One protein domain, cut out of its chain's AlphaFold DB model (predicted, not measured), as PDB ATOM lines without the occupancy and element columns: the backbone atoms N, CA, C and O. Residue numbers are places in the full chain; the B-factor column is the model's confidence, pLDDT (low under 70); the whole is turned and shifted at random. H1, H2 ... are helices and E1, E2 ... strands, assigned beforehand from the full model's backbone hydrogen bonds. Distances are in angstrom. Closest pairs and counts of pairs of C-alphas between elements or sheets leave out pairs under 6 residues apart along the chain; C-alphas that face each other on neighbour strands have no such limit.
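Overview. This is residues 6 to 103 of the 109 residues of an uncharacterized protein of Mycobacterium sherrisii (UniProt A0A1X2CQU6). A small three-stranded sheet, E1, E2 and E3, makes one end of an elongated body; H3 covers one face of it and the other face is bare. H1 and H4, side by side, extend away from the sheet, while H2 crosses H3 and the little H5 sits at the far end. The printed part has 98 residues, with five named helices and three named strands in the order H1 H2 E1 E2 E3 H3 H4 H5; the sheet's order is E1 E2 E3, antiparallel, and the class is mixed, helices and strands. The whole is compact, with a radius of gyration of the C-alphas of 14.5 A, and spans 48 by 24 by 21 A, only just elongated.

Arrangement. H1, residues 6 to 19, touches H4, residues 86 to 94, at a shallow tilt of 6 degrees, the same way; their closest C-alphas, of Ser 17 and Leu 93, are 5.8 A apart. With residues 7 to 11 alone H1 touches H3, residues 72 to 82; the closest C-alphas, of Asp 7 and Leu 82, are 6.3 A apart. H2, residues 29 to 36, touches H3 at a steep tilt of 67 degrees, only just short of about perpendicular, opposite ways; the closest C-alphas, of Ala 30 and Ala 77, are 5.9 A apart. E1, residues 42 to 45, E2, residues 55 to 60, and E3, residues 68 to 71, form a meander, each strand the antiparallel neighbour of the one before. In the hairpin of E1 and E2, N 43 and O 59 are within hydrogen-bond range at 2.8 A; in that of E2 and E3, N 56 and O 70 are at 2.9 A. H3 is on the sheet, in two layers, a helix on one face of a sheet; its height over the sheet is 8.2 A, and it runs along the strands, at 18 degrees to E2 on the local plane. H5, residues 99 to 102, is apart from H4. Every O i to N i+4 pair is within hydrogen-bond range in H1, H2 and H4; in H3 it is 4 of 7, and H5 is too short for such a pair.

Along the chain. H1 begins at C-alpha 6 (170.736, 203.461, 82.216) and is 20.1 A long; H2 is 10.4 A. E2 is 16.7 A long, E1 10.0 A and E3 10.3 A. H3 is 14.9 A long and begins at C-alpha 72 (186.036, 193.846, 72.763). H4 is 12.1 A, and H5, 6.0 A, ends at C-alpha 102 (165.136, 181.866, 94.669).

Size, cuts and confidence. The two C-alphas farthest apart, of Val 50 and Thr 103, are 49.4 A apart. The printed part has no cut, and no link is long. Mean pLDDT of the printed part is 91.3; no printed residue is under 70, and H5 has a mean of 78.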
ATOM      1  N   GLU A   6     171.654 204.500  82.689       95.50
ATOM      2  CA  GLU A   6     170.736 203.461  82.216       95.50
ATOM      3  C   GLU A   6     171.482 202.287  81.558       95.50
ATOM      4  O   GLU A   6     171.186 201.124  81.822       95.50
ATOM      5  N   ASP A   7     172.520 202.566  80.765       96.50
ATOM      6  CA  ASP A   7     173.343 201.519  80.144       96.50
ATOM      7  C   ASP A   7     174.095 200.684  81.187       96.50
ATOM      8  O   ASP A   7     174.232 199.466  81.052       96.50
ATOM      9  N   ALA A   8     174.561 201.329  82.261       96.00
ATOM     10  CA  ALA A   8     175.186 200.630  83.374       96.00
ATOM     11  C   ALA A   8     174.169 199.769  84.142       96.00
ATOM     12  O   ALA A   8     174.499 198.645  84.516       96.00
ATOM     13  N   GLU A   9     172.937 200.247  84.342       97.56
ATOM     14  CA  GLU A   9     171.855 199.474  84.969       97.56
ATOM     15  C   GLU A   9     171.488 198.239  84.141       97.56
ATOM     16  O   GLU A   9     171.430 197.129  84.677       97.56
ATOM     17  N   LYS A  10     171.330 198.404  82.824       97.50
ATOM     18  CA  LYS A  10     171.105 197.299  81.881       97.50
ATOM     19  C   LYS A  10     172.234 196.270  81.942       97.50
ATOM     20  O   LYS A  10     171.985 195.065  81.978       97.50
ATOM     21  N   TYR A  11     173.483 196.727  82.021       95.44
ATOM     22  CA  TYR A  11     174.629 195.825  82.132       95.44
ATOM     23  C   TYR A  11     174.659 195.077  83.469       95.44
ATOM     24  O   TYR A  11     174.947 193.883  83.510       95.44
ATOM     25  N   LEU A  12     174.311 195.735  84.576       95.69
ATOM     26  CA  LEU A  12     174.182 195.067  85.873       95.69
ATOM     27  C   LEU A  12     173.078 194.005  85.854       95.69
ATOM     28  O   LEU A  12     173.274 192.910  86.383       95.69
ATOM     29  N   LEU A  13     171.951 194.292  85.205       95.44
ATOM     30  CA  LEU A  13     170.861 193.337  85.037       95.44
ATOM     31  C   LEU A  13     171.312 192.095  84.247       95.44
ATOM     32  O   LEU A  13     171.014 190.968  84.653       95.44
ATOM     33  N   LEU A  14     172.108 192.280  83.188       94.00
ATOM     34  CA  LEU A  14     172.755 191.183  82.461       94.00
ATOM     35  C   LEU A  14     173.610 190.315  83.394       94.00
ATOM     36  O   LEU A  14     173.430 189.095  83.419       94.00
ATOM     37  N   LEU A  15     174.490 190.922  84.195       92.25
ATOM     38  CA  LEU A  15     175.353 190.191  85.131       92.25
ATOM     39  C   LEU A  15     174.543 189.412  86.179       92.25
ATOM     40  O   LEU A  15     174.827 188.241  86.437       92.25
ATOM     41  N   ILE A  16     173.491 190.017  86.738       91.81
ATOM     42  CA  ILE A  16     172.572 189.339  87.667       91.81
ATOM     43  C   ILE A  16     171.939 188.120  86.988       91.81
ATOM     44  O   ILE A  16     171.892 187.034  87.568       91.81
ATOM     45  N   SER A  17     171.498 188.270  85.738       90.25
ATOM     46  CA  SER A  17     170.866 187.189  84.981       90.25
ATOM     47  C   SER A  17     171.811 186.009  84.702       90.25
ATOM     48  O   SER A  17     171.364 184.860  84.632       90.25
ATOM     49  N   GLN A  18     173.113 186.269  84.554       87.81
ATOM     50  CA  GLN A  18     174.129 185.231  84.377       87.81
ATOM     51  C   GLN A  18     174.341 184.465  85.687       87.81
ATOM     52  O   GLN A  18     174.326 183.234  85.694       87.81
ATOM     53  N   MET A  19     174.441 185.186  86.808       86.94
ATOM     54  CA  MET A  19     174.574 184.593  88.144       86.94
ATOM     55  C   MET A  19     173.345 183.770  88.552       86.94
ATOM     56  O   MET A  19     173.470 182.763  89.245       86.94
ATOM     57  N   ALA A  20     172.163 184.155  88.074       87.31
ATOM     58  CA  ALA A  20     170.907 183.451  88.293       87.31
ATOM     59  C   ALA A  20     170.799 182.081  87.584       87.31
ATOM     60  O   ALA A  20     169.829 181.358  87.809       87.31
ATOM     61  N   ARG A  21     171.757 181.708  86.721       84.75
ATOM     62  CA  ARG A  21     171.726 180.479  85.903       84.75
ATOM     63  C   ARG A  21     172.910 179.543  86.205       84.75
ATOM     64  O   ARG A  21     173.785 179.369  85.350       84.75
ATOM     65  N   PRO A  22     172.955 178.877  87.374       73.50
ATOM     66  CA  PRO A  22     174.075 178.008  87.730       73.50
ATOM     67  C   PRO A  22     174.215 176.845  86.732       73.50
ATOM     68  O   PRO A  22     173.320 176.014  86.587       73.50
ATOM     69  N   GLY A  23     175.341 176.807  86.009       70.88
ATOM     70  CA  GLY A  23     175.682 175.737  85.060       70.88
ATOM     71  C   GLY A  23     174.863 175.707  83.761       70.88
ATOM     72  O   GLY A  23     174.985 174.752  83.001       70.88
ATOM     73  N   ARG A  24     174.037 176.726  83.484       76.12
ATOM     74  CA  ARG A  24     173.163 176.790  82.292       76.12
ATOM     75  C   ARG A  24     173.484 177.971  81.376       76.12
ATOM     76  O   ARG A  24     172.592 178.507  80.721       76.12
ATOM     77  N   TYR A  25     174.753 178.376  81.331       76.50
ATOM     78  CA  TYR A  25     175.202 179.517  80.529       76.50
ATOM     79  C   TYR A  25     174.825 179.385  79.047       76.50
ATOM     80  O   TYR A  25     174.348 180.351  78.463       76.50
ATOM     81  N   THR A  26     174.922 178.186  78.465       84.00
ATOM     82  CA  THR A  26     174.577 177.926  77.054       84.00
ATOM     83  C   THR A  26     173.099 178.145  76.719       84.00
ATOM     84  O   THR A  26     172.745 178.257  75.553       84.00
ATOM     85  N   ASN A  27     172.230 178.235  77.729       82.62
ATOM     86  CA  ASN A  27     170.809 178.547  77.562       82.62
ATOM     87  C   ASN A  27     170.495 180.016  77.896       82.62
ATOM     88  O   ASN A  27     169.328 180.382  78.018       82.62
ATOM     89  N   SER A  28     171.514 180.848  78.128       87.88
ATOM     90  CA  SER A  28     171.333 182.260  78.461       87.88
ATOM     91  C   SER A  28     171.198 183.126  77.203       87.88
ATOM     92  O   SER A  28     171.803 182.805  76.176       87.88
ATOM     93  N   PRO A  29     170.480 184.261  77.283       91.19
ATOM     94  CA  PRO A  29     170.477 185.257  76.211       91.19
ATOM     95  C   PRO A  29     171.891 185.713  75.826       91.19
ATOM     96  O   PRO A  29     172.200 185.795  74.646       91.19
ATOM     97  N   ALA A  30     172.787 185.881  76.806       88.88
ATOM     98  CA  ALA A  30     174.180 186.268  76.569       88.88
ATOM     99  C   ALA A  30     174.945 185.280  75.672       88.88
ATOM    100  O   ALA A  30     175.728 185.699  74.824       88.88
ATOM    101  N   PHE A  31     174.708 183.975  75.837       89.88
ATOM    102  CA  PHE A  31     175.317 182.964  74.974       89.88
ATOM    103  C   PHE A  31     174.762 183.037  73.550       89.88
ATOM    104  O   PHE A  31     175.529 183.005  72.593       89.88
ATOM    105  N   ARG A  32     173.444 183.219  73.397       91.25
ATOM    106  CA  ARG A  32     172.830 183.423  72.078       91.25
ATOM    107  C   ARG A  32     173.422 184.644  71.370       91.25
ATOM    108  O   ARG A  32     173.854 184.528  70.233       91.25
ATOM    109  N   TRP A  33     173.528 185.770  72.069       93.06
ATOM    110  CA  TRP A  33     174.141 186.987  71.536       93.06
ATOM    111  C   TRP A  33     175.609 186.796  71.156       93.06
ATOM    112  O   TRP A  33     176.062 187.360  70.168       93.06
ATOM    113  N   SER A  34     176.356 185.965  71.891       88.50
ATOM    114  CA  SER A  34     177.737 185.646  71.509       88.50
ATOM    115  C   SER A  34     177.834 184.868  70.192       88.50
ATOM    116  O   SER A  34     178.787 185.076  69.447       88.50
ATOM    117  N   GLU A  35     176.837 184.031  69.881       91.31
ATOM    118  CA  GLU A  35     176.740 183.315  68.601       91.31
ATOM    119  C   GLU A  35     176.245 184.229  67.467       91.31
ATOM    120  O   GLU A  35     176.681 184.095  66.325       91.31
ATOM    121  N   GLU A  36     175.352 185.175  67.771       93.31
ATOM    122  CA  GLU A  36     174.846 186.171  66.815       93.31
ATOM    123  C   GLU A  36     175.898 187.237  66.468       93.31
ATOM    124  O   GLU A  36     175.874 187.806  65.376       93.31
ATOM    125  N   GLY A  37     176.852 187.480  67.368       94.25
ATOM    126  CA  GLY A  37     177.890 188.488  67.205       94.25
ATOM    127  C   GLY A  37     177.403 189.887  67.586       94.25
ATOM    128  O   GLY A  37     176.621 190.059  68.517       94.25
ATOM    129  N   LEU A  38     177.931 190.909  66.912       96.06
ATOM    130  CA  LEU A  38     177.602 192.308  67.191       96.06
ATOM    131  C   LEU A  38     176.172 192.632  66.734       96.06
ATOM    132  O   LEU A  38     175.809 192.291  65.607       96.06
ATOM    133  N   ASP A  39     175.394 193.329  67.566       96.81
ATOM    134  CA  ASP A  39     174.073 193.823  67.160       96.81
ATOM    135  C   ASP A  39     174.193 194.742  65.922       96.81
ATOM    136  O   ASP A  39     175.056 195.625  65.902       96.81
ATOM    137  N   PRO A  40     173.353 194.571  64.883       95.56
ATOM    138  CA  PRO A  40     173.467 195.314  63.626       95.56
ATOM    139  C   PRO A  40     173.255 196.828  63.760       95.56
ATOM    140  O   PRO A  40     173.687 197.574  62.879       95.56
ATOM    141  N   GLN A  41     172.602 197.294  64.826       96.75
ATOM    142  CA  GLN A  41     172.443 198.720  65.112       96.75
ATOM    143  C   GLN A  41     173.669 199.293  65.826       96.75
ATOM    144  O   GLN A  41     173.781 200.503  65.980       96.75
ATOM    145  N   VAL A  42     174.623 198.472  66.265       97.00
ATOM    146  CA  VAL A  42     175.790 198.941  67.012       97.00
ATOM    147  C   VAL A  42     177.040 198.903  66.150       97.00
ATOM    148  O   VAL A  42     177.380 197.905  65.529       97.00
ATOM    149  N   THR A  43     177.784 200.005  66.154       96.06
ATOM    150  CA  THR A  43     179.105 200.089  65.526       96.06
ATOM    151  C   THR A  43     180.195 200.163  66.589       96.06
ATOM    152  O   THR A  43     180.094 200.935  67.547       96.06
ATOM    153  N   LEU A  44     181.270 199.396  66.394       95.50
ATOM    154  CA  LEU A  44     182.473 199.460  67.219       95.50
ATOM    155  C   LEU A  44     183.533 200.358  66.583       95.50
ATOM    156  O   LEU A  44     183.766 200.325  65.377       95.50
ATOM    157  N   THR A  45     184.222 201.134  67.415       94.75
ATOM    158  CA  THR A  45     185.383 201.936  67.010       94.75
ATOM    159  C   THR A  45     186.535 201.739  67.989       94.75
ATOM    160  O   THR A  45     186.318 201.512  69.177       94.75
ATOM    161  N   THR A  46     187.770 201.842  67.508       94.75
ATOM    162  CA  THR A  46     188.995 201.715  68.311       94.75
ATOM    163  C   THR A  46     189.684 203.079  68.411       94.75
ATOM    164  O   THR A  46     190.542 203.396  67.591       94.75
ATOM    165  N   PRO A  47     189.300 203.938  69.375       89.44
ATOM    166  CA  PRO A  47     189.803 205.313  69.432       89.44
ATOM    167  C   PRO A  47     191.288 205.411  69.810       89.44
ATOM    168  O   PRO A  47     191.946 206.368  69.420       89.44
ATOM    169  N   ASP A  48     191.821 204.436  70.554       90.31
ATOM    170  CA  ASP A  48     193.230 204.402  70.958       90.31
ATOM    171  C   ASP A  48     193.798 202.969  70.895       90.31
ATOM    172  O   ASP A  48     193.984 202.312  71.924       90.31
ATOM    173  N   PRO A  49     194.047 202.439  69.683       89.38
ATOM    174  CA  PRO A  49     194.510 201.064  69.509       89.38
ATOM    175  C   PRO A  49     195.974 200.867  69.930       89.38
ATOM    176  O   PRO A  49     196.390 199.730  70.138       89.38
ATOM    177  N   VAL A  50     196.756 201.947  70.047       93.81
ATOM    178  CA  VAL A  50     198.182 201.887  70.405       93.81
ATOM    179  C   VAL A  50     198.351 201.758  71.914       93.81
ATOM    180  O   VAL A  50     199.108 200.900  72.366       93.81
ATOM    181  N   ASN A  51     197.643 202.576  72.698       92.88
ATOM    182  CA  ASN A  51     197.803 202.571  74.153       92.88
ATOM    183  C   ASN A  51     196.798 201.652  74.855       92.88
ATOM    184  O   ASN A  51     197.044 201.226  75.981       92.88
ATOM    185  N   CYS A  52     195.665 201.351  74.216       89.19
ATOM    186  CA  CYS A  52     194.593 200.531  74.783       89.19
ATOM    187  C   CYS A  52     194.128 199.439  73.799       89.19
ATOM    188  O   CYS A  52     192.954 199.417  73.411       89.19
ATOM    189  N   PRO A  53     195.020 198.514  73.393       90.69
ATOM    190  CA  PRO A  53     194.657 197.435  72.481       90.69
ATOM    191  C   PRO A  53     193.527 196.575  73.068       90.69
ATOM    192  O   PRO A  53     193.489 196.302  74.268       90.69
ATOM    193  N   GLY A  54     192.584 196.168  72.215       90.31
ATOM    194  CA  GLY A  54     191.422 195.362  72.610       90.31
ATOM    195  C   GLY A  54     190.311 196.136  73.328       90.31
ATOM    196  O   GLY A  54     189.355 195.522  73.807       90.31
ATOM    197  N   ARG A  55     190.406 197.470  73.424       94.56
ATOM    198  CA  ARG A  55     189.312 198.320  73.905       94.56
ATOM    199  C   ARG A  55     188.574 198.984  72.746       94.56
ATOM    200  O   ARG A  55     189.186 199.611  71.884       94.56
ATOM    201  N   VAL A  56     187.248 198.932  72.791       96.25
ATOM    202  CA  VAL A  56     186.355 199.464  71.755       96.25
ATOM    203  C   VAL A  56     185.316 200.402  72.351       96.25
ATOM    204  O   VAL A  56     184.877 200.216  73.488       96.25
ATOM    205  N   SER A  57     184.943 201.433  71.596       96.19
ATOM    206  CA  SER A  57     183.802 202.295  71.906       96.19
ATOM    207  C   SER A  57     182.586 201.856  71.104       96.19
ATOM    208  O   SER A  57     182.720 201.559  69.915       96.19
ATOM    209  N   LEU A  58     181.419 201.828  71.749       96.75
ATOM    210  CA  LEU A  58     180.158 201.384  71.155       96.75
ATOM    211  C   LEU A  58     179.299 202.586  70.788       96.75
ATOM    212  O   LEU A  58     179.037 203.428  71.643       96.75
ATOM    213  N   ARG A  59     178.816 202.651  69.553       96.31
ATOM    214  CA  ARG A  59     177.822 203.637  69.120       96.31
ATOM    215  C   ARG A  59     176.569 202.911  68.665       96.31
ATOM    216  O   ARG A  59     176.686 202.008  67.847       96.31
ATOM    217  N   VAL A  60     175.416 203.313  69.186       96.06
ATOM    218  CA  VAL A  60     174.114 202.820  68.729       96.06
ATOM    219  C   VAL A  60     173.647 203.718  67.586       96.06
ATOM    220  O   VAL A  60     173.678 204.942  67.701       96.06
ATOM    221  N   ASP A  61     173.283 203.118  66.462       91.44
ATOM    222  CA  ASP A  61     172.871 203.766  65.223       91.44
ATOM    223  C   ASP A  61     173.780 204.947  64.826       91.44
ATOM    224  O   ASP A  61     175.012 204.868  64.817       91.44
ATOM    225  N   GLN A  62     173.158 206.071  64.469       84.44
ATOM    226  CA  GLN A  62     173.799 207.336  64.134       84.44
ATOM    227  C   GLN A  62     173.809 208.291  65.335       84.44
ATOM    228  O   GLN A  62     173.828 209.511  65.151       84.44
ATOM    229  N   GLU A  63     173.778 207.768  66.568       91.75
ATOM    230  CA  GLU A  63     173.904 208.617  67.750       91.75
ATOM    231  C   GLU A  63     175.212 209.425  67.687       91.75
ATOM    232  O   GLU A  63     176.267 208.912  67.294       91.75
ATOM    233  N   PRO A  64     175.182 210.710  68.080       87.12
ATOM    234  CA  PRO A  64     176.346 211.582  67.944       87.12
ATOM    235  C   PRO A  64     177.501 211.182  68.872       87.12
ATOM    236  O   PRO A  64     178.656 211.498  68.588       87.12
ATOM    237  N   ASN A  65     177.204 210.485  69.972       91.56
ATOM    238  CA  ASN A  65     178.169 210.088  70.991       91.56
ATOM    239  C   ASN A  65     178.185 208.567  71.143       91.56
ATOM    240  O   ASN A  65     177.153 207.918  71.009       91.56
ATOM    241  N   ASP A  66     179.347 207.999  71.468       94.19
ATOM    242  CA  ASP A  66     179.407 206.613  71.924       94.19
ATOM    243  C   ASP A  66     178.757 206.452  73.308       94.19
ATOM    244  O   ASP A  66     178.693 207.381  74.117       94.19
ATOM    245  N   ARG A  67     178.294 205.235  73.576       95.75
ATOM    246  CA  ARG A  67     177.606 204.817  74.802       95.75
ATOM    247  C   ARG A  67     178.552 204.304  75.871       95.75
ATOM    248  O   ARG A  67     178.199 204.192  77.045       95.75
ATOM    249  N   GLY A  68     179.800 204.056  75.502       94.44
ATOM    250  CA  GLY A  68     180.808 203.606  76.433       94.44
ATOM    251  C   GLY A  68     182.010 203.002  75.748       94.44
ATOM    252  O   GLY A  68     182.037 202.795  74.539       94.44
ATOM    253  N   TRP A  69     182.994 202.694  76.584       94.12
ATOM    254  CA  TRP A  69     184.282 202.144  76.184       94.12
ATOM    255  C   TRP A  69     184.587 200.875  76.982       94.12
ATOM    256  O   TRP A  69     184.629 200.925  78.207       94.12
ATOM    257  N   MET A  70     184.785 199.718  76.365       95.00
ATOM    258  CA  MET A  70     184.985 198.463  77.110       95.00
ATOM    259  C   MET A  70     185.888 197.491  76.361       95.00
ATOM    260  O   MET A  70     186.445 197.851  75.330       95.00
ATOM    261  N   GLY A  71     186.135 196.312  76.940       94.81
ATOM    262  CA  GLY A  71     186.863 195.259  76.234       94.81
ATOM    263  C   GLY A  71     186.039 194.740  75.057       94.81
ATOM    264  O   GLY A  71     184.815 194.689  75.140       94.81
ATOM    265  N   GLU A  72     186.698 194.360  73.969       92.12
ATOM    266  CA  GLU A  72     186.036 193.846  72.763       92.12
ATOM    267  C   GLU A  72     185.163 192.612  73.044       92.12
ATOM    268  O   GLU A  72     184.065 192.500  72.506       92.12
ATOM    269  N   SER A  73     185.586 191.742  73.968       89.25
ATOM    270  CA  SER A  73     184.796 190.584  74.409       89.25
ATOM    271  C   SER A  73     183.477 190.976  75.080       89.25
ATOM    272  O   SER A  73     182.453 190.337  74.852       89.25
ATOM    273  N   ASP A  74     183.494 192.035  75.892       91.25
ATOM    274  CA  ASP A  74     182.309 192.524  76.605       91.25
ATOM    275  C   ASP A  74     181.375 193.286  75.657       91.25
ATOM    276  O   ASP A  74     180.159 193.319  75.856       91.25
ATOM    277  N   ALA A  75     181.943 193.882  74.602       93.56
ATOM    278  CA  ALA A  75     181.225 194.723  73.655       93.56
ATOM    279  C   ALA A  75     180.147 193.964  72.874       93.56
ATOM    280  O   ALA A  75     179.143 194.569  72.506       93.56
ATOM    281  N   LEU A  76     180.313 192.654  72.665       92.75
ATOM    282  CA  LEU A  76     179.296 191.828  72.015       92.75
ATOM    283  C   LEU A  76     178.016 191.803  72.846       92.75
ATOM    284  O   LEU A  76     176.994 192.308  72.399       92.75
ATOM    285  N   ALA A  77     178.072 191.329  74.091       93.00
ATOM    286  CA  ALA A  77     176.890 191.307  74.950       93.00
ATOM    287  C   ALA A  77     176.362 192.723  75.238       93.00
ATOM    288  O   ALA A  77     175.151 192.932  75.278       93.00
ATOM    289  N   ALA A  78     177.256 193.707  75.385       95.19
ATOM    290  CA  ALA A  78     176.853 195.093  75.567       95.19
ATOM    291  C   ALA A  78     176.088 195.656  74.355       95.19
ATOM    292  O   ALA A  78     175.157 196.429  74.542       95.19
ATOM    293  N   SER A  79     176.433 195.267  73.124       96.69
ATOM    294  CA  SER A  79     175.752 195.772  71.925       96.69
ATOM    295  C   SER A  79     174.255 195.449  71.914       96.69
ATOM    296  O   SER A  79     173.444 196.336  71.671       96.69
ATOM    297  N   HIS A  80     173.890 194.225  72.299       97.00
ATOM    298  CA  HIS A  80     172.499 193.769  72.345       97.00
ATOM    299  C   HIS A  80     171.695 194.428  73.466       97.00
ATOM    300  O   HIS A  80     170.520 194.728  73.289       97.00
ATOM    301  N   ILE A  81     172.300 194.693  74.630       97.00
ATOM    302  CA  ILE A  81     171.557 195.345  75.722       97.00
ATOM    303  C   ILE A  81     171.346 196.843  75.478       97.00
ATOM    304  O   ILE A  81     170.394 197.408  76.008       97.00
ATOM    305  N   LEU A  82     172.230 197.501  74.719       96.50
ATOM    306  CA  LEU A  82     172.171 198.949  74.499       96.50
ATOM    307  C   LEU A  82     170.988 199.366  73.617       96.50
ATOM    308  O   LEU A  82     170.479 200.474  73.775       96.50
ATOM    309  N   VAL A  83     170.558 198.485  72.712       96.31
ATOM    310  CA  VAL A  83     169.460 198.737  71.764       96.31
ATOM    311  C   VAL A  83     168.078 198.420  72.342       96.31
ATOM    312  O   VAL A  83     167.067 198.748  71.730       96.31
ATOM    313  N   LEU A  84     168.026 197.790  73.517       96.69
ATOM    314  CA  LEU A  84     166.788 197.417  74.200       96.69
ATOM    315  C   LEU A  84     166.393 198.475  75.230       96.69
ATOM    316  O   LEU A  84     167.250 199.091  75.872       96.69
ATOM    317  N   SER A  85     165.092 198.641  75.461       96.50
ATOM    318  CA  SER A  85     164.613 199.290  76.688       96.50
ATOM    319  C   SER A  85     164.947 198.442  77.920       96.50
ATOM    320  O   SER A  85     165.240 197.245  77.825       96.50
ATOM    321  N   PHE A  86     164.916 199.057  79.104       96.25
ATOM    322  CA  PHE A  86     165.152 198.326  80.349       96.25
ATOM    323  C   PHE A  86     164.105 197.218  80.553       96.25
ATOM    324  O   PHE A  86     164.444 196.107  80.957       96.25
ATOM    325  N   GLU A  87     162.842 197.494  80.229       97.31
ATOM    326  CA  GLU A  87     161.718 196.572  80.383       97.31
ATOM    327  C   GLU A  87     161.811 195.370  79.435       97.31
ATOM    328  O   GLU A  87     161.595 194.232  79.861       97.31
ATOM    329  N   GLU A  88     162.159 195.598  78.165       97.75
ATOM    330  CA  GLU A  88     162.390 194.513  77.200       97.75
ATOM    331  C   GLU A  88     163.554 193.631  77.645       97.75
ATOM    332  O   GLU A  88     163.458 192.401  77.618       97.75
ATOM    333  N   LEU A  89     164.634 194.261  78.113       97.81
ATOM    334  CA  LEU A  89     165.796 193.553  78.614       97.81
ATOM    335  C   LEU A  89     165.456 192.706  79.849       97.81
ATOM    336  O   LEU A  89     165.827 191.536  79.894       97.81
ATOM    337  N   ASP A  90     164.738 193.249  80.837       95.94
ATOM    338  CA  ASP A  90     164.325 192.500  82.035       95.94
ATOM    339  C   ASP A  90     163.463 191.288  81.682       95.94
ATOM    340  O   ASP A  90     163.709 190.190  82.194       95.94
ATOM    341  N   LEU A  91     162.527 191.442  80.742       94.94
ATOM    342  CA  LEU A  91     161.703 190.335  80.268       94.94
ATOM    343  C   LEU A  91     162.555 189.219  79.642       94.94
ATOM    344  O   LEU A  91     162.431 188.056  80.037       94.94
ATOM    345  N   ILE A  92     163.446 189.571  78.710       95.19
ATOM    346  CA  ILE A  92     164.333 188.619  78.019       95.19
ATOM    347  C   ILE A  92     165.261 187.927  79.022       95.19
ATOM    348  O   ILE A  92     165.412 186.704  79.023       95.19
ATOM    349  N   LEU A  93     165.884 188.694  79.915       93.44
ATOM    350  CA  LEU A  93     166.871 188.170  80.852       93.44
ATOM    351  C   LEU A  93     166.261 187.294  81.942       93.44
ATOM    352  O   LEU A  93     166.980 186.454  82.492       93.44
ATOM    353  N   ARG A  94     164.966 187.432  82.240       90.69
ATOM    354  CA  ARG A  94     164.234 186.549  83.161       90.69
ATOM    355  C   ARG A  94     163.648 185.314  82.492       90.69
ATOM    356  O   ARG A  94     163.244 184.389  83.200       90.69
ATOM    357  N   GLU A  95     163.615 185.263  81.164       87.62
ATOM    358  CA  GLU A  95     163.083 184.113  80.449       87.62
ATOM    359  C   GLU A  95     163.831 182.829  80.846       87.62
ATOM    360  O   GLU A  95     165.066 182.769  80.916       87.62
ATOM    361  N   GLY A  96     163.061 181.788  81.167       82.06
ATOM    362  CA  GLY A  96     163.602 180.498  81.579       82.06
ATOM    363  C   GLY A  96     164.273 180.488  82.955       82.06
ATOM    364  O   GLY A  96     164.940 179.501  83.260       82.06
ATOM    365  N   ILE A  97     164.106 181.537  83.775       85.56
ATOM    366  CA  ILE A  97     164.482 181.552  85.194       85.56
ATOM    367  C   ILE A  97     163.236 181.252  86.052       85.56
ATOM    368  O   ILE A  97     162.375 182.120  86.226       85.56
ATOM    369  N   PRO A  98     163.115 180.040  86.614       82.75
ATOM    370  CA  PRO A  98     162.037 179.681  87.524       82.75
ATOM    371  C   PRO A  98     162.092 180.479  88.835       82.75
ATOM    372  O   PRO A  98     163.154 180.672  89.428       82.75
ATOM    373  N   LYS A  99     160.930 180.946  89.311       79.56
ATOM    374  CA  LYS A  99     160.820 181.746  90.549       79.56
ATOM    375  C   LYS A  99     161.219 180.954  91.799       79.56
ATOM    376  O   LYS A  99     161.752 181.512  92.755       79.56
ATOM    377  N   ASP A 100     160.967 179.655  91.781       79.25
ATOM    378  CA  ASP A 100     161.300 178.710  92.843       79.25
ATOM    379  C   ASP A 100     162.812 178.539  93.040       79.25
ATOM    380  O   ASP A 100     163.225 178.203  94.144       79.25
ATOM    381  N   TRP A 101     163.658 178.883  92.056       77.75
ATOM    382  CA  TRP A 101     165.122 178.872  92.232       77.75
ATOM    383  C   TRP A 101     165.620 179.854  93.300       77.75
ATOM    384  O   TRP A 101     166.714 179.675  93.830       77.75
ATOM    385  N   PHE A 102     164.819 180.869  93.638       76.12
ATOM    386  CA  PHE A 102     165.136 181.866  94.669       76.12
ATOM    387  C   PHE A 102     164.265 181.733  95.917       76.12
ATOM    388  O   PHE A 102     164.342 182.569  96.816       76.12
ATOM    389  N   THR A 103     163.418 180.705  95.981       71.31
ATOM    390  CA  THR A 103     162.548 180.474  97.134       71.31
ATOM    391  C   THR A 103     163.212 179.456  98.056       71.31
ATOM    392  O   THR A 103     163.383 178.299  97.689       71.31
TER     393      THR A 103